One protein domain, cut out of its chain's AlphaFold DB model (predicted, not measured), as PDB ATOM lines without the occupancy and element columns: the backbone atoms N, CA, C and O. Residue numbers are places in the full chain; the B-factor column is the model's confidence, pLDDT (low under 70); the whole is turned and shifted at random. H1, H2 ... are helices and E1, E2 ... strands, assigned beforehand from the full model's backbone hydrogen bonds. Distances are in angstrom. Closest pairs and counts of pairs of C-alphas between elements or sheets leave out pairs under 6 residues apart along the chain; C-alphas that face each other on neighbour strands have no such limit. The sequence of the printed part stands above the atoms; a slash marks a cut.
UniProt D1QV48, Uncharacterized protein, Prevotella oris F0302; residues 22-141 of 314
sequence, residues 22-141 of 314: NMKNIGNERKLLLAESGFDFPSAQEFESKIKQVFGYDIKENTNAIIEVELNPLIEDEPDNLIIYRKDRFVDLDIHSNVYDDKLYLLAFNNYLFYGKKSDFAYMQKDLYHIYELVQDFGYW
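This is residues 22 to 141 of the 314 residues of an uncharacterized protein of Prevotella oris F0302 (UniProt D1QV48). A small three-stranded antiparallel sheet, E1 to E3, has helices gathered round it: H1 crosses one face, and H3 lies beyond the edge strand E3. H4 folds back beside H3, away from the sheet, while H2 and H5 only graze the sheet. The printed part has 120 residues, with five named helices and three named strands in the order H1 H2 E1 E2 E3 H3 H4 H5; the sheet's order is E1 E2 E3 and the class is mixed, helices and strands. The whole is compact, with a radius of gyration of the C-alphas of 13.6 A and a rounded outline of 34 by 30 by 29 A.

H1, residues 22 to 36, is on the sheet of E1, residues 67 to 71, E2, residues 80 to 85, and E3, residues 90 to 94, and makes two layers with it, a helix on one face of a sheet. It lies over E2 and E3 at a height over the sheet of 9.7 A; on the local plane it stands at 62 degrees to E2, only just across the strands. H2, residues 44 to 54, is only just on the sheet, with 5 pairs of C-alphas within 10 A, and only grazes it with residues 47 to 51. The strands form a meander, each the antiparallel neighbour of the one before. In the hairpin E1 and E2, N 69 and O 82 are 2.8 A apart, within hydrogen-bond range; in the hairpin E2 and E3, N 83 and O 92 are 2.9 A apart, also within that range. H3, residues 103 to 115, is the hub, touching three helices. Its residues 103 to 107 touch H1, about perpendicular at 76 degrees, the closest C-alphas being those of Leu 34 and Leu 107, 6.0 A apart. H2 and H3 only just touch, with 3 pairs of C-alphas within 8 A, the closest those of Lys 50 and Phe 114, 6.8 A apart. H3 forms a helical hairpin with H4, residues 118 to 124, at a steep tilt of 39 degrees, opposite ways; their closest C-alphas, of Ala 108 and Asp 120, are 4.4 A apart. H5, residues 128 to 138, touches no helix and only grazes the sheet with residues 130 to 137. In H1, H2, H3, H4 and H5 every O i to N i+4 pair is within hydrogen-bond range.

H1 begins at C-alpha 22 (172.348, 158.236, 159.760) and is 21.3 A long; H3 is 17.9 A long and E2 16.2 A. H5 ends at C-alpha 138 (163.065, 182.450, 156.002).

The C-alphas farthest apart, of Gly 38 and Glu 76, are 38.7 A apart. The printed part has no cut, and the link from H2 to E1, residues 55 to 66, is long. The pLDDT is under 70 at residues 61 to 62, 72 to 79 and 94 to 100.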
ATOM      1  N   ASN A  22     171.653 157.302 158.872       76.69
ATOM      2  CA  ASN A  22     172.348 158.236 159.760       76.69
ATOM      3  C   ASN A  22     171.423 159.361 160.254       76.69
ATOM      4  O   ASN A  22     171.319 159.581 161.457       76.69
ATOM      5  N   MET A  23     170.680 160.009 159.350       76.50
ATOM      6  CA  MET A  23     169.707 161.055 159.705       76.50
ATOM      7  C   MET A  23     168.605 160.537 160.630       76.50
ATOM      8  O   MET A  23     168.174 161.237 161.539       76.50
ATOM      9  N   LYS A  24     168.157 159.289 160.450       81.81
ATOM     10  CA  LYS A  24     167.210 158.664 161.386       81.81
ATOM     11  C   LYS A  24     167.811 158.472 162.774       81.81
ATOM     12  O   LYS A  24     167.110 158.693 163.756       81.81
ATOM     13  N   ASN A  25     169.067 158.040 162.867       83.44
ATOM     14  CA  ASN A  25     169.734 157.857 164.154       83.44
ATOM     15  C   ASN A  25     169.906 159.195 164.878       83.44
ATOM     16  O   ASN A  25     169.469 159.311 166.020       83.44
ATOM     17  N   ILE A  26     170.417 160.213 164.178       84.25
ATOM     18  CA  ILE A  26     170.531 161.582 164.701       84.25
ATOM     19  C   ILE A  26     169.153 162.092 165.135       84.25
ATOM     20  O   ILE A  26     168.988 162.542 166.265       84.25
ATOM     21  N   GLY A  27     168.129 161.934 164.295       83.25
ATOM     22  CA  GLY A  27     166.757 162.313 164.622       83.25
ATOM     23  C   GLY A  27     166.216 161.652 165.886       83.25
ATOM     24  O   GLY A  27     165.578 162.314 166.701       83.25
ATOM     25  N   ASN A  28     166.497 160.363 166.091       87.81
ATOM     26  CA  ASN A  28     166.093 159.651 167.304       87.81
ATOM     27  C   ASN A  28     166.795 160.202 168.553       87.81
ATOM     28  O   ASN A  28     166.144 160.376 169.585       87.81
ATOM     29  N   GLU A  29     168.093 160.498 168.467       88.56
ATOM     30  CA  GLU A  29     168.861 161.094 169.567       88.56
ATOM     31  C   GLU A  29     168.353 162.500 169.911       88.56
ATOM     32  O   GLU A  29     168.090 162.805 171.077       88.56
ATOM     33  N   ARG A  30     168.140 163.337 168.891       89.94
ATOM     34  CA  ARG A  30     167.615 164.704 169.023       89.94
ATOM     35  C   ARG A  30     166.194 164.703 169.593       89.94
ATOM     36  O   ARG A  30     165.888 165.483 170.493       89.94
ATOM     37  N   LYS A  31     165.340 163.774 169.155       92.75
ATOM     38  CA  LYS A  31     163.996 163.577 169.716       92.75
ATOM     39  C   LYS A  31     164.038 163.186 171.190       92.75
ATOM     40  O   LYS A  31     163.268 163.735 171.976       92.75
ATOM     41  N   LEU A  32     164.887 162.223 171.556       92.31
ATOM     42  CA  LEU A  32     165.019 161.768 172.942       92.31
ATOM     43  C   LEU A  32     165.431 162.931 173.848       92.31
ATOM     44  O   LEU A  32     164.789 163.179 174.861       92.31
ATOM     45  N   LEU A  33     166.429 163.696 173.417       90.19
ATOM     46  CA  LEU A  33     166.909 164.900 174.086       90.19
ATOM     47  C   LEU A  33     165.799 165.940 174.285       90.19
ATOM     48  O   LEU A  33     165.646 166.467 175.388       90.19
ATOM     49  N   LEU A  34     165.013 166.228 173.244       92.94
ATOM     50  CA  LEU A  34     163.879 167.151 173.339       92.94
ATOM     51  C   LEU A  34     162.840 166.645 174.348       92.94
ATOM     52  O   LEU A  34     162.397 167.411 175.202       92.94
ATOM     53  N   ALA A  35     162.502 165.354 174.300       93.50
ATOM     54  CA  ALA A  35     161.553 164.742 175.226       93.50
ATOM     55  C   ALA A  35     162.042 164.796 176.686       93.50
ATOM     56  O   ALA A  35     161.290 165.203 177.571       93.50
ATOM     57  N   GLU A  36     163.305 164.445 176.940       93.50
ATOM     58  CA  GLU A  36     163.931 164.501 178.271       93.50
ATOM     59  C   GLU A  36     164.015 165.929 178.816       93.50
ATOM     60  O   GLU A  36     163.912 166.145 180.023       93.50
ATOM     61  N   SER A  37     164.146 166.913 177.926       91.44
ATOM     62  CA  SER A  37     164.182 168.333 178.284       91.44
ATOM     63  C   SER A  37     162.789 168.959 178.439       91.44
ATOM     64  O   SER A  37     162.679 170.164 178.670       91.44
ATOM     65  N   GLY A  38     161.720 168.166 178.309       91.38
ATOM     66  CA  GLY A  38     160.341 168.625 178.473       91.38
ATOM     67  C   GLY A  38     159.807 169.442 177.296       91.38
ATOM     68  O   GLY A  38     158.932 170.288 177.493       91.38
ATOM     69  N   PHE A  39     160.326 169.228 176.083       95.75
ATOM     70  CA  PHE A  39     159.720 169.786 174.878       95.75
ATOM     71  C   PHE A  39     158.324 169.193 174.683       95.75
ATOM     72  O   PHE A  39     158.153 167.974 174.605       95.75
ATOM     73  N   ASP A  40     157.331 170.070 174.596       96.25
ATOM     74  CA  ASP A  40     155.992 169.677 174.190       96.25
ATOM     75  C   ASP A  40     155.995 169.553 172.666       96.25
ATOM     76  O   ASP A  40     156.344 170.502 171.970       96.25
ATOM     77  N   PHE A  41     155.700 168.368 172.140       96.88
ATOM     78  CA  PHE A  41     155.671 168.173 170.693       96.88
ATOM     79  C   PHE A  41     154.308 168.635 170.166       96.88
ATOM     80  O   PHE A  41     153.290 168.090 170.604       96.88
ATOM     81  N   PRO A  42     154.254 169.564 169.193       97.00
ATOM     82  CA  PRO A  42     152.995 170.117 168.703       97.00
ATOM     83  C   PRO A  42     152.102 169.038 168.084       97.00
ATOM     84  O   PRO A  42     152.565 167.970 167.664       97.00
ATOM     85  N   SER A  43     150.804 169.318 167.972       95.44
ATOM     86  CA  SER A  43     149.914 168.469 167.177       95.44
ATOM     87  C   SER A  43     150.331 168.472 165.699       95.44
ATOM     88  O   SER A  43     151.044 169.360 165.233       95.44
ATOM     89  N   ALA A  44     149.876 167.478 164.927       92.81
ATOM     90  CA  ALA A  44     150.180 167.421 163.492       92.81
ATOM     91  C   ALA A  44     149.717 168.696 162.763       92.81
ATOM     92  O   ALA A  44     150.481 169.291 162.012       92.81
ATOM     93  N   GLN A  45     148.505 169.167 163.064       93.06
ATOM     94  CA  GLN A  45     147.940 170.365 162.449       93.06
ATOM     95  C   GLN A  45     148.726 171.636 162.803       93.06
ATOM     96  O   GLN A  45     148.983 172.465 161.929       93.06
ATOM     97  N   GLU A  46     149.115 171.806 164.070       94.81
ATOM     98  CA  GLU A  46     149.918 172.956 164.501       94.81
ATOM     99  C   GLU A  46     151.305 172.939 163.863       94.81
ATOM    100  O   GLU A  46     151.777 173.979 163.404       94.81
ATOM    101  N   PHE A  47     151.928 171.760 163.787       95.25
ATOM    102  CA  PHE A  47     153.225 171.580 163.148       95.25
ATOM    103  C   PHE A  47     153.172 171.979 161.670       95.25
ATOM    104  O   PHE A  47     153.898 172.876 161.254       95.25
ATOM    105  N   GLU A  48     152.270 171.382 160.887       92.94
ATOM    106  CA  GLU A  48     152.130 171.668 159.452       92.94
ATOM    107  C   GLU A  48     151.816 173.146 159.185       92.94
ATOM    108  O   GLU A  48     152.425 173.772 158.314       92.94
ATOM    109  N   SER A  49     150.909 173.727 159.979       91.94
ATOM    110  CA  SER A  49     150.563 175.148 159.898       91.94
ATOM    111  C   SER A  49     151.778 176.039 160.159       91.94
ATOM    112  O   SER A  49     152.051 176.957 159.382       91.94
ATOM    113  N   LYS A  50     152.556 175.742 161.209       92.44
ATOM    114  CA  LYS A  50     153.745 176.521 161.564       92.44
ATOM    115  C   LYS A  50     154.849 176.386 160.515       92.44
ATOM    116  O   LYS A  50     155.435 177.400 160.146       92.44
ATOM    117  N   ILE A  51     155.097 175.187 159.986       91.00
ATOM    118  CA  ILE A  51     156.095 174.987 158.924       91.00
ATOM    119  C   ILE A  51     155.730 175.793 157.676       91.00
ATOM    120  O   ILE A  51     156.577 176.500 157.131       91.00
ATOM    121  N   LYS A  52     154.461 175.767 157.263       87.12
ATOM    122  CA  LYS A  52     153.989 176.574 156.134       87.12
ATOM    123  C   LYS A  52     154.081 178.073 156.412       87.12
ATOM    124  O   LYS A  52     154.442 178.829 155.519       87.12
ATOM    125  N   GLN A  53     153.758 178.504 157.630       85.25
ATOM    126  CA  GLN A  53     153.811 179.910 158.026       85.25
ATOM    127  C   GLN A  53     155.242 180.465 158.021       85.25
ATOM    128  O   GLN A  53     155.451 181.588 157.569       85.25
ATOM    129  N   VAL A  54     156.195 179.712 158.573       85.38
ATOM    130  CA  VAL A  54     157.567 180.182 158.813       85.38
ATOM    131  C   VAL A  54     158.464 179.906 157.613       85.38
ATOM    132  O   VAL A  54     159.159 180.801 157.153       85.38
ATOM    133  N   PHE A  55     158.417 178.683 157.084       82.38
ATOM    134  CA  PHE A  55     159.339 178.205 156.051       82.38
ATOM    135  C   PHE A  55     158.688 178.072 154.671       82.38
ATOM    136  O   PHE A  55     159.380 177.962 153.666       82.38
ATOM    137  N   GLY A  56     157.353 178.101 154.586       79.81
ATOM    138  CA  GLY A  56     156.645 178.175 153.297       79.81
ATOM    139  C   GLY A  56     156.418 176.828 152.647       79.81
ATOM    140  O   GLY A  56     155.868 176.754 151.548       79.81
ATOM    141  N   TYR A  57     156.806 175.762 153.339       82.25
ATOM    142  CA  TYR A  57     156.652 174.397 152.878       82.25
ATOM    143  C   TYR A  57     155.287 173.841 153.285       82.25
ATOM    144  O   TYR A  57     154.908 173.845 154.453       82.25
ATOM    145  N   ASP A  58     154.545 173.336 152.301       84.12
ATOM    146  CA  ASP A  58     153.296 172.604 152.517       84.12
ATOM    147  C   ASP A  58     153.628 171.115 152.712       84.12
ATOM    148  O   ASP A  58     153.878 170.383 151.751       84.12
ATOM    149  N   ILE A  59     153.713 170.685 153.973       83.25
ATOM    150  CA  ILE A  59     154.151 169.338 154.360       83.25
ATOM    151  C   ILE A  59     152.960 168.471 154.791       83.25
ATOM    152  O   ILE A  59     152.564 168.468 155.944       83.25
ATOM    153  N   LYS A  60     152.373 167.715 153.860       79.50
ATOM    154  CA  LYS A  60     151.193 166.864 154.127       79.50
ATOM    155  C   LYS A  60     151.567 165.468 154.630       79.50
ATOM    156  O   LYS A  60     152.712 165.041 154.496       79.50
ATOM    157  N   GLU A  61     150.591 164.694 155.112       62.88
ATOM    158  CA  GLU A  61     150.795 163.329 155.641       62.88
ATOM    159  C   GLU A  61     151.559 162.364 154.715       62.88
ATOM    160  O   GLU A  61     152.285 161.492 155.200       62.88
ATOM    161  N   ASN A  62     151.422 162.522 153.394       64.81
ATOM    162  CA  ASN A  62     152.076 161.690 152.379       64.81
ATOM    163  C   ASN A  62     153.527 162.098 152.067       64.81
ATOM    164  O   ASN A  62     154.169 161.470 151.225       64.81
ATOM    165  N   THR A  63     154.049 163.136 152.721       74.00
ATOM    166  CA  THR A  63     155.454 163.529 152.598       74.00
ATOM    167  C   THR A  63     156.360 162.633 153.447       74.00
ATOM    168  O   THR A  63     155.926 161.972 154.405       74.00
ATOM    169  N   ASN A  64     157.644 162.594 153.076       80.00
ATOM    170  CA  ASN A  64     158.666 161.822 153.778       80.00
ATOM    171  C   ASN A  64     158.670 162.130 155.287       80.00
ATOM    172  O   ASN A  64     158.295 163.215 155.729       80.00
ATOM    173  N   ALA A  65     159.073 161.146 156.094       84.00
ATOM    174  CA  ALA A  65     159.135 161.304 157.549       84.00
ATOM    175  C   ALA A  65     160.199 162.325 157.993       84.00
ATOM    176  O   ALA A  65     160.021 162.966 159.025       84.00
ATOM    177  N   ILE A  66     161.270 162.448 157.204       86.69
ATOM    178  CA  ILE A  66     162.346 163.429 157.337       86.69
ATOM    179  C   ILE A  66     162.440 164.140 155.990       86.69
ATOM    180  O   ILE A  66     162.452 163.477 154.946       86.69
ATOM    181  N   ILE A  67     162.459 165.466 156.017       85.94
ATOM    182  CA  ILE A  67     162.589 166.311 154.834       85.94
ATOM    183  C   ILE A  67     163.837 167.156 155.042       85.94
ATOM    184  O   ILE A  67     163.904 167.917 155.998       85.94
ATOM    185  N   GLU A  68     164.808 166.995 154.158       85.31
ATOM    186  CA  GLU A  68     165.999 167.830 154.097       85.31
ATOM    187  C   GLU A  68     165.780 168.880 153.013       85.31
ATOM    188  O   GLU A  68     165.360 168.563 151.894       85.31
ATOM    189  N   VAL A  69     165.997 170.134 153.378       79.81
ATOM    190  CA  VAL A  69     165.821 171.285 152.509       79.81
ATOM    191  C   VAL A  69     167.169 171.973 152.388       79.81
ATOM    192  O   VAL A  69     167.616 172.622 153.329       79.81
ATOM    193  N   GLU A  70     167.777 171.841 151.213       78.12
ATOM    194  CA  GLU A  70     169.035 172.503 150.879       78.12
ATOM    195  C   GLU A  70     168.814 174.005 150.688       78.12
ATOM    196  O   GLU A  70     167.995 174.454 149.871       78.12
ATOM    197  N   LEU A  71     169.559 174.791 151.453       74.69
ATOM    198  CA  LEU A  71     169.540 176.235 151.440       74.69
ATOM    199  C   LEU A  71     170.770 176.738 150.663       74.69
ATOM    200  O   LEU A  71     171.760 177.160 151.237       74.69
ATOM    201  N   ASN A  72     170.633 176.881 149.337       64.94
ATOM    202  CA  ASN A  72     171.600 177.575 148.454       64.94
ATOM    203  C   ASN A  72     172.133 178.926 148.989       64.94
ATOM    204  O   ASN A  72     171.377 179.902 148.979       64.94
ATOM    205  N   PRO A  73     173.415 179.044 149.341       62.31
ATOM    206  CA  PRO A  73     173.907 180.196 150.077       62.31
ATOM    207  C   PRO A  73     173.831 181.483 149.236       62.31
ATOM    208  O   PRO A  73     173.872 181.479 147.994       62.31
ATOM    209  N   LEU A  74     173.602 182.613 149.917       58.84
ATOM    210  CA  LEU A  74     173.532 183.918 149.250       58.84
ATOM    211  C   LEU A  74     174.913 184.346 148.740       58.84
ATOM    212  O   LEU A  74     175.004 184.841 147.609       58.84
ATOM    213  N   ILE A  75     175.943 184.075 149.542       60.25
ATOM    214  CA  ILE A  75     177.375 184.169 149.226       60.25
ATOM    215  C   ILE A  75     177.843 182.789 148.719       60.25
ATOM    216  O   ILE A  75     177.189 181.788 148.994       60.25
ATOM    217  N   GLU A  76     178.888 182.716 147.889       58.84
ATOM    218  CA  GLU A  76     179.407 181.439 147.363       58.84
ATOM    219  C   GLU A  76     180.120 180.615 148.451       58.84
ATOM    220  O   GLU A  76     181.344 180.521 148.460       58.84
ATOM    221  N   ASP A  77     179.336 179.999 149.335       63.16
ATOM    222  CA  ASP A  77     179.792 179.120 150.418       63.16
ATOM    223  C   ASP A  77     179.170 177.708 150.291       63.16
ATOM    224  O   ASP A  77     178.560 177.370 149.268       63.16
ATOM    225  N   GLU A  78     179.353 176.843 151.293       63.31
ATOM    226  CA  GLU A  78     178.649 175.553 151.361       63.31
ATOM    227  C   GLU A  78     177.157 175.759 151.697       63.31
ATOM    228  O   GLU A  78     176.815 176.693 152.423       63.31
ATOM    229  N   PRO A  79     176.239 174.942 151.142       64.31
ATOM    230  CA  PRO A  79     174.818 175.071 151.431       64.31
ATOM    231  C   PRO A  79     174.480 174.574 152.838       64.31
ATOM    232  O   PRO A  79     174.795 173.440 153.195       64.31
ATOM    233  N   ASP A  80     173.738 175.390 153.581       73.12
ATOM    234  CA  ASP A  80     173.106 174.974 154.830       73.12
ATOM    235  C   ASP A  80     171.896 174.073 154.567       73.12
ATOM    236  O   ASP A  80     171.300 174.109 153.482       73.12
ATOM    237  N   ASN A  81     171.471 173.290 155.563       78.25
ATOM    238  CA  ASN A  81     170.263 172.471 155.436       78.25
ATOM    239  C   ASN A  81     169.276 172.684 156.587       78.25
ATOM    240  O   ASN A  81     169.606 172.609 157.770       78.25
ATOM    241  N   LEU A  82     168.004 172.856 156.228       84.06
ATOM    242  CA  LEU A  82     166.879 172.760 157.155       84.06
ATOM    243  C   LEU A  82     166.369 171.315 157.161       84.06
ATOM    244  O   LEU A  82     165.937 170.796 156.129       84.06
ATOM    245  N   ILE A  83     166.362 170.675 158.329       88.50
ATOM    246  CA  ILE A  83     165.892 169.297 158.487       88.50
ATOM    247  C   ILE A  83     164.571 169.298 159.256       88.50
ATOM    248  O   ILE A  83     164.485 169.616 160.440       88.50
ATOM    249  N   ILE A  84     163.500 168.892 158.583       90.50
ATOM    250  CA  ILE A  84     162.154 168.819 159.150       90.50
ATOM    251  C   ILE A  84     161.851 167.359 159.489       90.50
ATOM    252  O   ILE A  84     161.574 166.535 158.608       90.50
ATOM    253  N   TYR A  85     161.831 167.037 160.781       91.50
ATOM    254  CA  TYR A  85     161.436 165.723 161.285       91.50
ATOM    255  C   TYR A  85     159.917 165.646 161.409       91.50
ATOM    256  O   TYR A  85     159.359 165.655 162.503       91.50
ATOM    257  N   ARG A  86     159.214 165.571 160.275       90.19
ATOM    258  CA  ARG A  86     157.744 165.630 160.216       90.19
ATOM    259  C   ARG A  86     157.052 164.627 161.134       90.19
ATOM    260  O   ARG A  86     156.083 164.975 161.803       90.19
ATOM    261  N   LYS A  87     157.517 163.374 161.149       88.31
ATOM    262  CA  LYS A  87     156.891 162.318 161.962       88.31
ATOM    263  C   LYS A  87     156.988 162.629 163.456       88.31
ATOM    264  O   LYS A  87     156.044 162.372 164.200       88.31
ATOM    265  N   ASP A  88     158.133 163.152 163.869       91.19
ATOM    266  CA  ASP A  88     158.446 163.429 165.266       91.19
ATOM    267  C   ASP A  88     158.083 164.863 165.674       91.19
ATOM    268  O   ASP A  88     158.021 165.147 166.862       91.19
ATOM    269  N   ARG A  89     157.732 165.713 164.702       94.75
ATOM    270  CA  ARG A  89     157.193 167.073 164.839       94.75
ATOM    271  C   ARG A  89     158.150 168.037 165.531       94.75
ATOM    272  O   ARG A  89     157.770 168.760 166.447       94.75
ATOM    273  N   PHE A  90     159.388 168.063 165.053       95.00
ATOM    274  CA  PHE A  90     160.371 169.083 165.403       95.00
ATOM    275  C   PHE A  90     161.208 169.463 164.177       95.00
ATOM    276  O   PHE A  90     161.145 168.805 163.130       95.00
ATOM    277  N   VAL A  91     161.957 170.550 164.306       92.12
ATOM    278  CA  VAL A  91     162.856 171.067 163.275       92.12
ATOM    279  C   VAL A  91     164.274 171.068 163.815       92.12
ATOM    280  O   VAL A  91     164.508 171.407 164.976       92.12
ATOM    281  N   ASP A  92     165.203 170.686 162.960       88.00
ATOM    282  CA  ASP A  92     166.634 170.756 163.194       88.00
ATOM    283  C   ASP A  92     167.273 171.567 162.067       88.00
ATOM    284  O   ASP A  92     166.706 171.713 160.976       88.00
ATOM    285  N   LEU A  93     168.429 172.131 162.352       73.31
ATOM    286  CA  LEU A  93     169.148 173.002 161.443       73.31
ATOM    287  C   LEU A  93     170.569 172.486 161.371       73.31
ATOM    288  O   LEU A  93     171.321 172.599 162.335       73.31
ATOM    289  N   ASP A  94     170.916 171.918 160.224       67.88
ATOM    290  CA  ASP A  94     172.292 171.589 159.871       67.88
ATOM    291  C   ASP A  94     172.947 172.843 159.304       67.88
ATOM    292  O   ASP A  94     173.222 172.953 158.112       67.88
ATOM    293  N   ILE A  95     173.059 173.835 160.185       58.47
ATOM    294  CA  ILE A  95     173.711 175.115 159.937       58.47
ATOM    295  C   ILE A  95     175.089 175.039 160.581       58.47
ATOM    296  O   ILE A  95     175.224 174.553 161.712       58.47
ATOM    297  N   HIS A  96     176.115 175.508 159.870       56.50
ATOM    298  CA  HIS A  96     177.510 175.519 160.319       56.50
ATOM    299  C   HIS A  96     177.735 176.481 161.497       56.50
ATOM    300  O   HIS A  96     178.361 177.531 161.384       56.50
ATOM    301  N   SER A  97     177.239 176.099 162.671       61.81
ATOM    302  CA  SER A  97     177.256 176.908 163.878       61.81
ATOM    303  C   SER A  97     178.039 176.229 165.003       61.81
ATOM    304  O   SER A  97     177.953 175.021 165.232       61.81
ATOM    305  N   ASN A  98     178.737 177.046 165.797       62.56
ATOM    306  CA  ASN A  98     179.397 176.616 167.033       62.56
ATOM    307  C   ASN A  98     178.417 176.052 168.083       62.56
ATOM    308  O   ASN A  98     178.861 175.483 169.081       62.56
ATOM    309  N   VAL A  99     177.103 176.223 167.893       66.81
ATOM    310  CA  VAL A  99     176.053 175.704 168.782       66.81
ATOM    311  C   VAL A  99     175.297 174.502 168.207       66.81
ATOM    312  O   VAL A  99     174.336 174.056 168.826       66.81
ATOM    313  N   TYR A 100     175.717 173.937 167.070       66.19
ATOM    314  CA  TYR A 100     175.041 172.793 166.435       66.19
ATOM    315  C   TYR A 100     174.877 171.575 167.375       66.19
ATOM    316  O   TYR A 100     173.833 170.912 167.433       66.19
ATOM    317  N   ASP A 101     175.884 171.320 168.211       71.31
ATOM    318  CA  ASP A 101     175.850 170.255 169.221       71.31
ATOM    319  C   ASP A 101     175.275 170.709 170.578       71.31
ATOM    320  O   ASP A 101     175.141 169.901 171.505       71.31
ATOM    321  N   ASP A 102     174.887 171.982 170.721       82.88
ATOM    322  CA  ASP A 102     174.245 172.487 171.935       82.88
ATOM    323  C   ASP A 102     172.785 172.021 171.997       82.88
ATOM    324  O   ASP A 102     171.859 172.562 171.387       82.88
ATOM    325  N   LYS A 103     172.576 171.005 172.832       82.94
ATOM    326  CA  LYS A 103     171.273 170.407 173.129       82.94
ATOM    327  C   LYS A 103     170.234 171.435 173.588       82.94
ATOM    328  O   LYS A 103     169.069 171.354 173.199       82.94
ATOM    329  N   LEU A 104     170.645 172.404 174.406       88.50
ATOM    330  CA  LEU A 104     169.748 173.444 174.906       88.50
ATOM    331  C   LEU A 104     169.380 174.431 173.803       88.50
ATOM    332  O   LEU A 104     168.282 174.982 173.829       88.50
ATOM    333  N   TYR A 105     170.260 174.621 172.821       90.19
ATOM    334  CA  TYR A 105     169.963 175.463 171.674       90.19
ATOM    335  C   TYR A 105     168.862 174.855 170.804       90.19
ATOM    336  O   TYR A 105     167.903 175.550 170.473       90.19
ATOM    337  N   LEU A 106     168.932 173.551 170.501       90.44
ATOM    338  CA  LEU A 106     167.879 172.855 169.748       90.44
ATOM    339  C   LEU A 106     166.510 172.971 170.433       90.44
ATOM    340  O   LEU A 106     165.497 173.248 169.780       90.44
ATOM    341  N   LEU A 107     166.487 172.771 171.754       92.88
ATOM    342  CA  LEU A 107     165.290 172.953 172.569       92.88
ATOM    343  C   LEU A 107     164.776 174.387 172.467       92.88
ATOM    344  O   LEU A 107     163.592 174.594 172.200       92.88
ATOM    345  N   ALA A 108     165.662 175.365 172.658       93.94
ATOM    346  CA  ALA A 108     165.309 176.772 172.648       93.94
ATOM    347  C   ALA A 108     164.739 177.211 171.290       93.94
ATOM    348  O   ALA A 108     163.695 177.865 171.228       93.94
ATOM    349  N   PHE A 109     165.372 176.778 170.199       93.06
ATOM    350  CA  PHE A 109     164.910 177.036 168.843       93.06
ATOM    351  C   PHE A 109     163.496 176.498 168.612       93.06
ATOM    352  O   PHE A 109     162.604 177.258 168.232       93.06
ATOM    353  N   ASN A 110     163.248 175.220 168.914       95.00
ATOM    354  CA  ASN A 110     161.925 174.620 168.728       95.00
ATOM    355  C   ASN A 110     160.869 175.250 169.658       95.00
ATOM    356  O   ASN A 110     159.746 175.527 169.229       95.00
ATOM    357  N   ASN A 111     161.224 175.550 170.910       96.00
ATOM    358  CA  ASN A 111     160.351 176.254 171.851       96.00
ATOM    359  C   ASN A 111     159.934 177.636 171.334       96.00
ATOM    360  O   ASN A 111     158.767 178.021 171.442       96.00
ATOM    361  N   TYR A 112     160.876 178.392 170.779       95.12
ATOM    362  CA  TYR A 112     160.581 179.703 170.222       95.12
ATOM    363  C   TYR A 112     159.773 179.600 168.923       95.12
ATOM    364  O   TYR A 112     158.758 180.284 168.782       95.12
ATOM    365  N   LEU A 113     160.149 178.696 168.016       94.12
ATOM    366  CA  LEU A 113     159.470 178.468 166.740       94.12
ATOM    367  C   LEU A 113     157.982 178.126 166.926       94.12
ATOM    368  O   LEU A 113     157.102 178.777 166.344       94.12
ATOM    369  N   PHE A 114     157.685 177.119 167.750       95.31
ATOM    370  CA  PHE A 114     156.321 176.616 167.908       95.31
ATOM    371  C   PHE A 114     155.504 177.421 168.921       95.31
ATOM    372  O   PHE A 114     154.333 177.698 168.658       95.31
ATOM    373  N   TYR A 115     156.124 177.881 170.012       94.56
ATOM    374  CA  TYR A 115     155.409 178.457 171.159       94.56
ATOM    375  C   TYR A 115     155.758 179.918 171.472       94.56
ATOM    376  O   TYR A 115     155.191 180.491 172.401       94.56
ATOM    377  N   GLY A 116     156.679 180.548 170.737       93.19
ATOM    378  CA  GLY A 116     157.044 181.956 170.941       93.19
ATOM    379  C   GLY A 116     157.678 182.246 172.307       93.19
ATOM    380  O   GLY A 116     157.591 183.373 172.805       93.19
ATOM    381  N   LYS A 117     158.297 181.246 172.953       95.31
ATOM    382  CA  LYS A 117     158.894 181.403 174.288       95.31
ATOM    383  C   LYS A 117     160.094 182.357 174.250       95.31
ATOM    384  O   LYS A 117     161.161 182.041 173.736       95.31
ATOM    385  N   LYS A 118     159.931 183.546 174.838       94.19
ATOM    386  CA  LYS A 118     160.952 184.614 174.827       94.19
ATOM    387  C   LYS A 118     162.213 184.276 175.627       94.19
ATOM    388  O   LYS A 118     163.286 184.760 175.288       94.19
ATOM    389  N   SER A 119     162.095 183.470 176.683       94.25
ATOM    390  CA  SER A 119     163.246 182.976 177.455       94.25
ATOM    391  C   SER A 119     164.167 182.111 176.602       94.25
ATOM    392  O   SER A 119     165.383 182.250 176.667       94.25
ATOM    393  N   ASP A 120     163.578 181.263 175.765       94.75
ATOM    394  CA  ASP A 120     164.305 180.422 174.824       94.75
ATOM    395  C   ASP A 120     164.935 181.266 173.709       94.75
ATOM    396  O   ASP A 120     166.114 181.103 173.405       94.75
ATOM    397  N   PHE A 121     164.220 182.270 173.191       93.94
ATOM    398  CA  PHE A 121     164.822 183.240 172.272       93.94
ATOM    399  C   PHE A 121     166.031 183.967 172.884       93.94
ATOM    400  O   PHE A 121     167.025 184.198 172.203       93.94
ATOM    401  N   ALA A 122     165.988 184.310 174.176       93.44
ATOM    402  CA  ALA A 122     167.140 184.897 174.860       93.44
ATOM    403  C   ALA A 122     168.336 183.931 174.926       93.44
ATOM    404  O   ALA A 122     169.475 184.375 174.807       93.44
ATOM    405  N   TYR A 123     168.095 182.623 175.064       92.94
ATOM    406  CA  TYR A 123     169.152 181.614 174.980       92.94
ATOM    407  C   TYR A 123     169.744 181.522 173.567       92.94
ATOM    408  O   TYR A 123     170.965 181.470 173.419       92.94
ATOM    409  N   MET A 124     168.896 181.576 172.532       91.25
ATOM    410  CA  MET A 124     169.339 181.544 171.134       91.25
ATOM    411  C   MET A 124     170.314 182.678 170.788       91.25
ATOM    412  O   MET A 124     171.162 182.513 169.920       91.25
ATOM    413  N   GLN A 125     170.261 183.812 171.498       90.62
ATOM    414  CA  GLN A 125     171.166 184.949 171.277       90.62
ATOM    415  C   GLN A 125     172.641 184.658 171.602       90.62
ATOM    416  O   GLN A 125     173.486 185.512 171.337       90.62
ATOM    417  N   LYS A 126     172.971 183.477 172.152       87.44
ATOM    418  CA  LYS A 126     174.357 182.981 172.229       87.44
ATOM    419  C   LYS A 126     175.021 182.887 170.856       87.44
ATOM    420  O   LYS A 126     176.231 183.075 170.773       87.44
ATOM    421  N   ASP A 127     174.233 182.621 169.820       85.06
ATOM    422  CA  ASP A 127     174.674 182.662 168.435       85.06
ATOM    423  C   ASP A 127     173.801 183.650 167.657       85.06
ATOM    424  O   ASP A 127     172.693 183.343 167.215       85.06
ATOM    425  N   LEU A 128     174.298 184.883 167.558       83.94
ATOM    426  CA  LEU A 128     173.621 185.949 166.824       83.94
ATOM    427  C   LEU A 128     173.645 185.712 165.316       83.94
ATOM    428  O   LEU A 128     172.689 186.094 164.645       83.94
ATOM    429  N   TYR A 129     174.708 185.091 164.808       79.69
ATOM    430  CA  TYR A 129     174.885 184.853 163.382       79.69
ATOM    431  C   TYR A 129     173.823 183.877 162.877       79.69
ATOM    432  O   TYR A 129     173.117 184.174 161.918       79.69
ATOM    433  N   HIS A 130     173.562 182.823 163.647       80.38
ATOM    434  CA  HIS A 130     172.496 181.879 163.333       80.38
ATOM    435  C   HIS A 130     171.093 182.527 163.325       80.38
ATOM    436  O   HIS A 130     170.253 182.225 162.476       80.38
ATOM    437  N   ILE A 131     170.817 183.484 164.223       85.62
ATOM    438  CA  ILE A 131     169.557 184.253 164.177       85.62
ATOM    439  C   ILE A 131     169.469 185.074 162.880       85.62
ATOM    440  O   ILE A 131     168.380 185.218 162.317       85.62
ATOM    441  N   TYR A 132     170.586 185.628 162.410       82.38
ATOM    442  CA  TYR A 132     170.642 186.404 161.173       82.38
ATOM    443  C   TYR A 132     170.411 185.533 159.939       82.38
ATOM    444  O   TYR A 132     169.588 185.909 159.106       82.38
ATOM    445  N   GLU A 133     171.030 184.355 159.867       79.69
ATOM    446  CA  GLU A 133     170.823 183.375 158.790       79.69
ATOM    447  C   GLU A 133     169.364 182.925 158.704       79.69
ATOM    448  O   GLU A 133     168.764 182.929 157.628       79.69
ATOM    449  N   LEU A 134     168.729 182.656 159.849       81.06
ATOM    450  CA  LEU A 134     167.309 182.312 159.886       81.06
ATOM    451  C   LEU A 134     166.421 183.413 159.293       81.06
ATOM    452  O   LEU A 134     165.486 183.131 158.540       81.06
ATOM    453  N   VAL A 135     166.696 184.676 159.628       81.75
ATOM    454  CA  VAL A 135     165.945 185.819 159.087       81.75
ATOM    455  C   VAL A 135     166.248 186.026 157.606       81.75
ATOM    456  O   VAL A 135     165.350 186.352 156.828       81.75
ATOM    457  N   GLN A 136     167.498 185.839 157.202       78.19
ATOM    458  CA  GLN A 136     167.927 185.943 155.815       78.19
ATOM    459  C   GLN A 136     167.190 184.931 154.927       78.19
ATOM    460  O   GLN A 136     166.644 185.307 153.879       78.19
ATOM    461  N   ASP A 137     167.138 183.675 155.368       75.56
ATOM    462  CA  ASP A 137     166.641 182.555 154.575       75.56
ATOM    463  C   ASP A 137     165.118 182.418 154.628       75.56
ATOM    464  O   ASP A 137     164.491 182.156 153.599       75.56
ATOM    465  N   PHE A 138     164.503 182.673 155.786       76.12
ATOM    466  CA  PHE A 138     163.065 182.450 156.002       76.12
ATOM    467  C   PHE A 138     162.265 183.729 156.271       76.12
ATOM    468  O   PHE A 138     161.033 183.719 156.294       76.12
ATOM    469  N   GLY A 139     162.938 184.870 156.411       76.25
ATOM    470  CA  GLY A 139     162.305 186.153 156.689       76.25
ATOM    471  C   GLY A 139     161.897 186.315 158.153       76.25
ATOM    472  O   GLY A 139     162.378 185.641 159.057       76.25
ATOM    473  N   TYR A 140     160.985 187.254 158.399       79.12
ATOM    474  CA  TYR A 140     160.500 187.561 159.742       79.12
ATOM    475  C   TYR A 140     159.146 186.891 159.958       79.12
ATOM    476  O   TYR A 140     158.142 187.312 159.379       79.12
ATOM    477  N   TRP A 141     159.110 185.861 160.799       79.56
ATOM    478  CA  TRP A 141     157.875 185.145 161.136       79.56
ATOM    479  C   TRP A 141     157.264 185.563 162.481       79.56
ATOM    480  O   TRP A 141     156.159 185.134 162.811       79.56
TER     481      TRP A 141